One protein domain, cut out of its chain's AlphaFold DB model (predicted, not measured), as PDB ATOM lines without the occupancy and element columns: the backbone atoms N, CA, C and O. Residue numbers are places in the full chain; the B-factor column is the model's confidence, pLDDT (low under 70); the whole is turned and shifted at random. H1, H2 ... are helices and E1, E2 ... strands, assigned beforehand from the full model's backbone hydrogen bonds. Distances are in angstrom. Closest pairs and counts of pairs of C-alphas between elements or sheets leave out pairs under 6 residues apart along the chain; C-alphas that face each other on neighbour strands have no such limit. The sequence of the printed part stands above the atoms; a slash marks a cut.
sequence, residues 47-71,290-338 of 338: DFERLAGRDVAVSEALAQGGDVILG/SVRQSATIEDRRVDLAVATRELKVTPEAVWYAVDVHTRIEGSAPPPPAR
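AT A GLANCE: This is residues 47 to 71 and 290 to 338 of the 338 residues of an uncharacterized protein of Acidobacteria bacterium (UniProt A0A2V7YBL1). One long, twisted hairpin of strands E3 and E4 makes the length of the model, with E2 beside one end of it and the short E1 beside the other. Helix H2 packs over one face of the sheet at the E1 end, H1 sits beyond H2 and off the sheet, and residues 331 to 338, after E4, stick out as a tail. The 74 printed residues, with H1, H2, E1, E2, E3 and E4 in chain order, are of mixed class; the antiparallel sheet runs E1 E4 E3 E2 and is curled like part of a barrel. The whole is loose, with a radius of gyration of the C-alphas of 15.9 A and spans of 44 by 27 by 27 A.

HOW THE PARTS SIT: H1, residues 47 to 52, is close to but not clearly touching H2, residues 56 to 64: their closest C-alphas, of Ala 52 and Val 58, are 5.4 A apart, and their lines are about perpendicular at 79 degrees. H2 is on the sheet at a height of 9.0 A, over E1, residues 68 to 71; the closest C-alphas, of Ala 61 and Ile 69, are 6.4 A apart. In H1 and H2 every O i to N i+4 pair is within hydrogen-bond range. E1 is antiparallel to E4, residues 318 to 328, with N 70 and O 320 at 2.8 A. E2, residues 291 to 297, and E3, residues 300 to 313, form a hairpin, with N 295 and O 302 at 2.9 A. E3 and E4 form another, with N 305 and O 325 at 2.9 A. E2, E3 and E4 are a meander, each strand the antiparallel neighbour of the one before.

IN THESE COORDINATES: H1 begins at C-alpha 47 (121.041, 101.999, 63.347). H2 is 12.7 A long, E2 18.4 A, E3 39.2 A and E4 32.4 A. E4 ends at C-alpha 328 (111.261, 119.284, 87.578).

THE WHOLE: The C-alphas farthest apart, of Asp 299 and Pro 315, are 46.7 A apart. Residues 72 to 289 are not printed, and C-alphas 71 and 290 are 17.3 A apart across this cut. The links printed whole are tight. Mean pLDDT of the printed part is 80.7, and residues 330 to 338 are under 70.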
ATOM      1  N   ASP A  47     119.886 101.684  64.186       88.62
ATOM      2  CA  ASP A  47     121.041 101.999  63.347       88.62
ATOM      3  C   ASP A  47     122.297 102.238  64.192       88.62
ATOM      4  O   ASP A  47     123.362 101.722  63.848       88.62
ATOM      5  N   PHE A  48     122.161 102.957  65.309       86.00
ATOM      6  CA  PHE A  48     123.230 103.157  66.279       86.00
ATOM      7  C   PHE A  48     123.692 101.832  66.886       86.00
ATOM      8  O   PHE A  48     124.878 101.554  66.828       86.00
ATOM      9  N   GLU A  49     122.790 100.983  67.387       85.12
ATOM     10  CA  GLU A  49     123.135  99.676  67.973       85.12
ATOM     11  C   GLU A  49     123.904  98.792  66.972       85.12
ATOM     12  O   GLU A  49     124.923  98.191  67.312       85.12
ATOM     13  N   ARG A  50     123.485  98.785  65.698       86.56
ATOM     14  CA  ARG A  50     124.184  98.060  64.624       86.56
ATOM     15  C   ARG A  50     125.588  98.609  64.347       86.56
ATOM     16  O   ARG A  50     126.488  97.828  64.041       86.56
ATOM     17  N   LEU A  51     125.767  99.930  64.367       86.75
ATOM     18  CA  LEU A  51     127.068 100.569  64.133       86.75
ATOM     19  C   LEU A  51     127.985 100.443  65.356       86.75
ATOM     20  O   LEU A  51     129.166 100.157  65.198       86.75
ATOM     21  N   ALA A  52     127.428 100.587  66.556       83.81
ATOM     22  CA  ALA A  52     128.114 100.445  67.831       83.81
ATOM     23  C   ALA A  52     128.699  99.043  68.010       83.81
ATOM     24  O   ALA A  52     129.844  98.916  68.424       83.81
ATOM     25  N   GLY A  53     127.975  97.993  67.607       80.31
ATOM     26  CA  GLY A  53     128.483  96.617  67.654       80.31
ATOM     27  C   GLY A  53     129.694  96.340  66.748       80.31
ATOM     28  O   GLY A  53     130.266  95.257  66.821       80.31
ATOM     29  N   ARG A  54     130.087  97.285  65.880       86.75
ATOM     30  CA  ARG A  54     131.288  97.181  65.031       86.75
ATOM     31  C   ARG A  54     132.507  97.895  65.613       86.75
ATOM     32  O   ARG A  54     133.607  97.671  65.118       86.75
ATOM     33  N   ASP A  55     132.319  98.746  66.619       85.62
ATOM     34  CA  ASP A  55     133.391  99.486  67.282       85.62
ATOM     35  C   ASP A  55     133.547  98.968  68.715       85.62
ATOM     36  O   ASP A  55     132.646  99.104  69.544       85.62
ATOM     37  N   VAL A  56     134.702  98.367  69.004       83.94
ATOM     38  CA  VAL A  56     135.000  97.772  70.316       83.94
ATOM     39  C   VAL A  56     134.870  98.809  71.434       83.94
ATOM     40  O   VAL A  56     134.255  98.514  72.455       83.94
ATOM     41  N   ALA A  57     135.346 100.040  71.229       82.62
ATOM     42  CA  ALA A  57     135.296 101.078  72.254       82.62
ATOM     43  C   ALA A  57     133.859 101.541  72.528       82.62
ATOM     44  O   ALA A  57     133.502 101.804  73.674       82.62
ATOM     45  N   VAL A  58     133.014 101.624  71.495       84.88
ATOM     46  CA  VAL A  58     131.596 101.980  71.673       84.88
ATOM     47  C   VAL A  58     130.834 100.837  72.341       84.88
ATOM     48  O   VAL A  58     130.039 101.083  73.245       84.88
ATOM     49  N   SER A  59     131.089  99.591  71.941       85.94
ATOM     50  CA  SER A  59     130.488  98.415  72.575       85.94
ATOM     51  C   SER A  59     130.865  98.313  74.055       85.94
ATOM     52  O   SER A  59     130.001  98.061  74.894       85.94
ATOM     53  N   GLU A  60     132.135  98.534  74.396       85.69
ATOM     54  CA  GLU A  60     132.600  98.551  75.784       85.69
ATOM     55  C   GLU A  60     132.011  99.705  76.585       85.69
ATOM     56  O   GLU A  60     131.603  99.483  77.724       85.69
ATOM     57  N   ALA A  61     131.921 100.904  76.001       86.44
ATOM     58  CA  ALA A  61     131.265 102.040  76.638       86.44
ATOM     59  C   ALA A  61     129.809 101.697  76.980       86.44
ATOM     60  O   ALA A  61     129.391 101.837  78.126       86.44
ATOM     61  N   LEU A  62     129.049 101.172  76.013       85.75
ATOM     62  CA  LEU A  62     127.650 100.784  76.218       85.75
ATOM     63  C   LEU A  62     127.489  99.686  77.276       85.75
ATOM     64  O   LEU A  62     126.495  99.689  78.000       85.75
ATOM     65  N   ALA A  63     128.460  98.776  77.396       87.44
ATOM     66  CA  ALA A  63     128.449  97.724  78.408       87.44
ATOM     67  C   ALA A  63     128.588  98.251  79.850       87.44
ATOM     68  O   ALA A  63     128.181  97.549  80.772       87.44
ATOM     69  N   GLN A  64     129.119  99.464  80.057       86.69
ATOM     70  CA  GLN A  64     129.194 100.084  81.391       86.69
ATOM     71  C   GLN A  64     127.816 100.552  81.894       86.69
ATOM     72  O   GLN A  64     127.571 100.647  83.096       86.69
ATOM     73  N   GLY A  65     126.895 100.852  80.972       84.25
ATOM     74  CA  GLY A  65     125.616 101.477  81.302       84.25
ATOM     75  C   GLY A  65     125.761 102.905  81.848       84.25
ATOM     76  O   GLY A  65     126.844 103.483  81.866       84.25
ATOM     77  N   GLY A  66     124.643 103.485  82.283       85.56
ATOM     78  CA  GLY A  66     124.559 104.889  82.696       85.56
ATOM     79  C   GLY A  66     124.083 105.821  81.582       85.56
ATOM     80  O   GLY A  66     124.022 105.446  80.409       85.56
ATOM     81  N   ASP A  67     123.713 107.038  81.971       86.44
ATOM     82  CA  ASP A  67     123.197 108.061  81.056       86.44
ATOM     83  C   ASP A  67     124.330 108.785  80.320       86.44
ATOM     84  O   ASP A  67     124.179 109.188  79.164       86.44
ATOM     85  N   VAL A  68     125.482 108.938  80.982       85.25
ATOM     86  CA  VAL A  68     126.700 109.513  80.400       85.25
ATOM     87  C   VAL A  68     127.886 108.618  80.736       85.25
ATOM     88  O   VAL A  68     128.096 108.247  81.891       85.25
ATOM     89  N   ILE A  69     128.674 108.293  79.713       89.75
ATOM     90  CA  ILE A  69     129.860 107.444  79.826       89.75
ATOM     91  C   ILE A  69     131.064 108.218  79.296       89.75
ATOM     92  O   ILE A  69     131.053 108.712  78.167       89.75
ATOM     93  N   LEU A  70     132.112 108.311  80.110       88.25
ATOM     94  CA  LEU A  70     133.397 108.897  79.750       88.25
ATOM     95  C   LEU A  70     134.456 107.795  79.690       88.25
ATOM     96  O   LEU A  70     134.700 107.109  80.679       88.25
ATOM     97  N   GLY A  71     135.113 107.656  78.541       90.62
ATOM     98  CA  GLY A  71     136.279 106.786  78.380       90.62
ATOM     99  C   GLY A  71     137.566 107.599  78.330       90.62
ATOM    100  O   GLY A  71     137.791 108.351  77.380       90.62
ATOM    101  N   SER A 290     130.280 113.888  92.291       73.12
ATOM    102  CA  SER A 290     128.893 114.323  92.143       73.12
ATOM    103  C   SER A 290     128.799 115.816  91.854       73.12
ATOM    104  O   SER A 290     129.543 116.645  92.381       73.12
ATOM    105  N   VAL A 291     127.830 116.161  91.012       74.00
ATOM    106  CA  VAL A 291     127.431 117.542  90.753       74.00
ATOM    107  C   VAL A 291     125.940 117.635  91.026       74.00
ATOM    108  O   VAL A 291     125.149 116.884  90.454       74.00
ATOM    109  N   ARG A 292     125.549 118.555  91.908       74.81
ATOM    110  CA  ARG A 292     124.150 118.951  92.089       74.81
ATOM    111  C   ARG A 292     124.017 120.406  91.674       74.81
ATOM    112  O   ARG A 292     124.674 121.272  92.244       74.81
ATOM    113  N   GLN A 293     123.194 120.663  90.669       78.06
ATOM    114  CA  GLN A 293     122.899 122.007  90.188       78.06
ATOM    115  C   GLN A 293     121.394 122.184  90.053       78.06
ATOM    116  O   GLN A 293     120.670 121.235  89.780       78.06
ATOM    117  N   SER A 294     120.920 123.409  90.231       79.69
ATOM    118  CA  SER A 294     119.532 123.771  89.961       79.69
ATOM    119  C   SER A 294     119.509 124.928  88.979       79.69
ATOM    120  O   SER A 294     120.211 125.917  89.200       79.69
ATOM    121  N   ALA A 295     118.701 124.825  87.932       82.19
ATOM    122  CA  ALA A 295     118.511 125.881  86.947       82.19
ATOM    123  C   ALA A 295     117.021 126.174  86.758       82.19
ATOM    124  O   ALA A 295     116.188 125.278  86.869       82.19
ATOM    125  N   THR A 296     116.682 127.423  86.453       81.62
ATOM    126  CA  THR A 296     115.313 127.806  86.094       81.62
ATOM    127  C   THR A 296     115.185 127.828  84.576       81.62
ATOM    128  O   THR A 296     115.912 128.560  83.907       81.62
ATOM    129  N   ILE A 297     114.264 127.032  84.029       80.38
ATOM    130  CA  ILE A 297     113.957 126.969  82.596       80.38
ATOM    131  C   ILE A 297     112.460 127.235  82.439       80.38
ATOM    132  O   ILE A 297     111.652 126.459  82.941       80.38
ATOM    133  N   GLU A 298     112.095 128.326  81.756       81.44
ATOM    134  CA  GLU A 298     110.689 128.719  81.536       81.44
ATOM    135  C   GLU A 298     109.868 128.723  82.844       81.44
ATOM    136  O   GLU A 298     108.867 128.019  82.966       81.44
ATOM    137  N   ASP A 299     110.356 129.449  83.857       82.81
ATOM    138  CA  ASP A 299     109.759 129.582  85.201       82.81
ATOM    139  C   ASP A 299     109.624 128.282  86.012       82.81
ATOM    140  O   ASP A 299     109.018 128.266  87.084       82.81
ATOM    141  N   ARG A 300     110.237 127.186  85.553       81.06
ATOM    142  CA  ARG A 300     110.290 125.913  86.277       81.06
ATOM    143  C   ARG A 300     111.693 125.649  86.782       81.06
ATOM    144  O   ARG A 300     112.661 125.694  86.021       81.06
ATOM    145  N   ARG A 301     111.807 125.343  88.074       82.19
ATOM    146  CA  ARG A 301     113.060 124.881  88.661       82.19
ATOM    147  C   ARG A 301     113.316 123.440  88.229       82.19
ATOM    148  O   ARG A 301     112.472 122.558  88.406       82.19
ATOM    149  N   VAL A 302     114.491 123.220  87.660       84.38
ATOM    150  CA  VAL A 302     115.012 121.913  87.281       84.38
ATOM    151  C   VAL A 302     116.218 121.631  88.160       84.38
ATOM    152  O   VAL A 302     117.245 122.300  88.045       84.38
ATOM    153  N   ASP A 303     116.086 120.644  89.037       84.75
ATOM    154  CA  ASP A 303     117.199 120.114  89.811       84.75
ATOM    155  C   ASP A 303     117.867 118.993  89.005       84.75
ATOM    156  O   ASP A 303     117.229 118.012  88.614       84.75
ATOM    157  N   LEU A 304     119.163 119.153  88.759       81.56
ATOM    158  CA  LEU A 304     120.043 118.196  88.111       81.56
ATOM    159  C   LEU A 304     120.963 117.587  89.170       81.56
ATOM    160  O   LEU A 304     121.718 118.300  89.835       81.56
ATOM    161  N   ALA A 305     120.927 116.267  89.306       82.62
ATOM    162  CA  ALA A 305     121.857 115.522  90.138       82.62
ATOM    163  C   ALA A 305     122.580 114.479  89.288       82.62
ATOM    164  O   ALA A 305     121.943 113.650  88.643       82.62
ATOM    165  N   VAL A 306     123.909 114.524  89.308       82.38
ATOM    166  CA  VAL A 306     124.772 113.519  88.686       82.38
ATOM    167  C   VAL A 306     125.342 112.647  89.794       82.38
ATOM    168  O   VAL A 306     125.975 113.162  90.723       82.38
ATOM    169  N   ALA A 307     125.087 111.345  89.711       82.94
ATOM    170  CA  ALA A 307     125.616 110.353  90.636       82.94
ATOM    171  C   ALA A 307     126.521 109.378  89.887       82.94
ATOM    172  O   ALA A 307     126.218 108.959  88.770       82.94
ATOM    173  N   THR A 308     127.633 109.000  90.515       85.31
ATOM    174  CA  THR A 308     128.507 107.982  89.932       85.31
ATOM    175  C   THR A 308     127.828 106.622  89.997       85.31
ATOM    176  O   THR A 308     127.352 106.218  91.061       85.31
ATOM    177  N   ARG A 309     127.824 105.919  88.865       86.12
ATOM    178  CA  ARG A 309     127.328 104.550  88.743       86.12
ATOM    179  C   ARG A 309     128.463 103.549  88.889       86.12
ATOM    180  O   ARG A 309     128.415 102.683  89.756       86.12
ATOM    181  N   GLU A 310     129.482 103.683  88.044       87.81
ATOM    182  CA  GLU A 310     130.583 102.725  87.957       87.81
ATOM    183  C   GLU A 310     131.877 103.408  87.496       87.81
ATOM    184  O   GLU A 310     131.862 104.388  86.746       87.81
ATOM    185  N   LEU A 311     133.006 102.871  87.958       91.19
ATOM    186  CA  LEU A 311     134.343 103.202  87.479       91.19
ATOM    187  C   LEU A 311     135.065 101.891  87.182       91.19
ATOM    188  O   LEU A 311     135.236 101.084  88.096       91.19
ATOM    189  N   LYS A 312     135.494 101.696  85.935       93.56
ATOM    190  CA  LYS A 312     136.100 100.447  85.469       93.56
ATOM    191  C   LYS A 312     137.358 100.691  84.645       93.56
ATOM    192  O   LYS A 312     137.348 101.454  83.690       93.56
ATOM    193  N   VAL A 313     138.437 100.000  84.978       93.69
ATOM    194  CA  VAL A 313     139.710 100.018  84.255       93.69
ATOM    195  C   VAL A 313     139.771  98.799  83.338       93.69
ATOM    196  O   VAL A 313     139.687  97.664  83.807       93.69
ATOM    197  N   THR A 314     139.941  99.030  82.037       92.25
ATOM    198  CA  THR A 314     140.196  97.999  81.019       92.25
ATOM    199  C   THR A 314     141.493  98.313  80.261       92.25
ATOM    200  O   THR A 314     142.062  99.399  80.429       92.25
ATOM    201  N   PRO A 315     142.017  97.377  79.445       90.62
ATOM    202  CA  PRO A 315     143.130  97.658  78.537       90.62
ATOM    203  C   PRO A 315     142.908  98.867  77.609       90.62
ATOM    204  O   PRO A 315     143.862  99.561  77.257       90.62
ATOM    205  N   GLU A 316     141.660  99.136  77.240       89.56
ATOM    206  CA  GLU A 316     141.240 100.122  76.247       89.56
ATOM    207  C   GLU A 316     141.021 101.511  76.853       89.56
ATOM    208  O   GLU A 316     141.323 102.516  76.197       89.56
ATOM    209  N   ALA A 317     140.487 101.583  78.080       91.50
ATOM    210  CA  ALA A 317     140.199 102.837  78.769       91.50
ATOM    211  C   ALA A 317     139.961 102.679  80.278       91.50
ATOM    212  O   ALA A 317     139.668 101.607  80.803       91.50
ATOM    213  N   VAL A 318     140.028 103.813  80.973       92.56
ATOM    214  CA  VAL A 318     139.367 103.999  82.266       92.56
ATOM    215  C   VAL A 318     137.979 104.562  81.991       92.56
ATOM    216  O   VAL A 318     137.838 105.699  81.533       92.56
ATOM    217  N   TRP A 319     136.964 103.747  82.235       93.50
ATOM    218  CA  TRP A 319     135.562 104.053  82.016       93.50
ATOM    219  C   TRP A 319     134.925 104.617  83.273       93.50
ATOM    220  O   TRP A 319     134.976 103.995  84.330       93.50
ATOM    221  N   TYR A 320     134.283 105.768  83.143       90.88
ATOM    222  CA  TYR A 320     133.520 106.413  84.198       90.88
ATOM    223  C   TYR A 320     132.078 106.601  83.729       90.88
ATOM    224  O   TYR A 320     131.828 107.314  82.755       90.88
ATOM    225  N   ALA A 321     131.143 105.937  84.404       90.06
ATOM    226  CA  ALA A 321     129.721 105.961  84.090       90.06
ATOM    227  C   ALA A 321     128.941 106.701  85.180       90.06
ATOM    228  O   ALA A 321     129.151 106.477  86.377       90.06
ATOM    229  N   VAL A 322     128.009 107.557  84.762       88.25
ATOM    230  CA  VAL A 322     127.152 108.329  85.667       88.25
ATOM    231  C   VAL A 322     125.683 108.215  85.285       88.25
ATOM    232  O   VAL A 322     125.334 108.151  84.104       88.25
ATOM    233  N   ASP A 323     124.828 108.239  86.302       86.12
ATOM    234  CA  ASP A 323     123.384 108.379  86.154       86.12
ATOM    235  C   ASP A 323     123.010 109.856  86.365       86.12
ATOM    236  O   ASP A 323     123.487 110.522  87.294       86.12
ATOM    237  N   VAL A 324     122.166 110.381  85.481       85.31
ATOM    238  CA  VAL A 324     121.719 111.773  85.482       85.31
ATOM    239  C   VAL A 324     120.254 111.811  85.883       85.31
ATOM    240  O   VAL A 324     119.351 111.427  85.141       85.31
ATOM    241  N   HIS A 325     119.992 112.334  87.073       83.94
ATOM    242  CA  HIS A 325     118.642 112.510  87.575       83.94
ATOM    243  C   HIS A 325     118.201 113.958  87.402       83.94
ATOM    244  O   HIS A 325     118.812 114.883  87.937       83.94
ATOM    245  N   THR A 326     117.095 114.145  86.691       83.31
ATOM    246  CA  THR A 326     116.431 115.441  86.553       83.31
ATOM    247  C   THR A 326     115.115 115.422  87.313       83.31
ATOM    248  O   THR A 326     114.252 114.588  87.031       83.31
ATOM    249  N   ARG A 327     114.927 116.357  88.245       82.94
ATOM    250  CA  ARG A 327     113.633 116.608  88.884       82.94
ATOM    251  C   ARG A 327     113.140 117.984  88.470       82.94
ATOM    252  O   ARG A 327     113.819 118.980  88.688       82.94
ATOM    253  N   ILE A 328     111.946 118.029  87.892       81.12
ATOM    254  CA  ILE A 328     111.261 119.284  87.578       81.12
ATOM    255  C   ILE A 328     110.252 119.537  88.692       81.12
ATOM    256  O   ILE A 328     109.397 118.684  88.960       81.12
ATOM    257  N   GLU A 329     110.359 120.685  89.352       71.56
ATOM    258  CA  GLU A 329     109.433 121.086  90.409       71.56
ATOM    259  C   GLU A 329     107.993 121.121  89.854       71.56
ATOM    260  O   GLU A 329     107.730 121.724  88.813       71.56
ATOM    261  N   GLY A 330     107.072 120.387  90.496       64.75
ATOM    262  CA  GLY A 330     105.676 120.224  90.054       64.75
ATOM    263  C   GLY A 330     105.365 118.985  89.195       64.75
ATOM    264  O   GLY A 330     104.203 118.772  88.852       64.75
ATOM    265  N   SER A 331     106.352 118.144  88.860       58.53
ATOM    266  CA  SER A 331     106.128 116.856  88.174       58.53
ATOM    267  C   SER A 331     105.941 115.686  89.161       58.53
ATOM    268  O   SER A 331     106.639 115.598  90.171       58.53
ATOM    269  N   ALA A 332     104.975 114.795  88.895       50.03
ATOM    270  CA  ALA A 332     104.736 113.595  89.708       50.03
ATOM    271  C   ALA A 332     105.945 112.631  89.654       50.03
ATOM    272  O   ALA A 332     106.580 112.527  88.602       50.03
ATOM    273  N   PRO A 333     106.274 111.914  90.749       51.34
ATOM    274  CA  PRO A 333     107.403 110.988  90.760       51.34
ATOM    275  C   PRO A 333     107.212 109.861  89.727       51.34
ATOM    276  O   PRO A 333     106.083 109.399  89.533       51.34
ATOM    277  N   PRO A 334     108.289 109.403  89.061       51.34
ATOM    278  CA  PRO A 334     108.204 108.293  88.121       51.34
ATOM    279  C   PRO A 334     107.777 107.000  88.842       51.34
ATOM    280  O   PRO A 334     108.128 106.809  90.011       51.34
ATOM    281  N   PRO A 335     107.025 106.102  88.175       44.09
ATOM    282  CA  PRO A 335     106.661 104.815  88.757       44.09
ATOM    283  C   PRO A 335     107.924 103.984  89.053       44.09
ATOM    284  O   PRO A 335     108.904 104.089  88.309       44.09
ATOM    285  N   PRO A 336     107.926 103.163  90.120       40.09
ATOM    286  CA  PRO A 336     109.084 102.350  90.472       40.09
ATOM    287  C   PRO A 336     109.431 101.379  89.336       40.09
ATOM    288  O   PRO A 336     108.547 100.742  88.757       40.09
ATOM    289  N   ALA A 337     110.724 101.284  89.021       44.28
ATOM    290  CA  ALA A 337     111.248 100.321  88.059       44.28
ATOM    291  C   ALA A 337     111.007  98.888  88.569       44.28
ATOM    292  O   ALA A 337     111.191  98.622  89.757       44.28
ATOM    293  N   ARG A 338     110.546  98.002  87.676       33.78
ATOM    294  CA  ARG A 338     110.382  96.566  87.945       33.78
ATOM    295  C   ARG A 338     111.706  95.829  87.876       33.78
ATOM    296  O   ARG A 338     112.508  96.191  86.987       33.78
TER     297      ARG A 338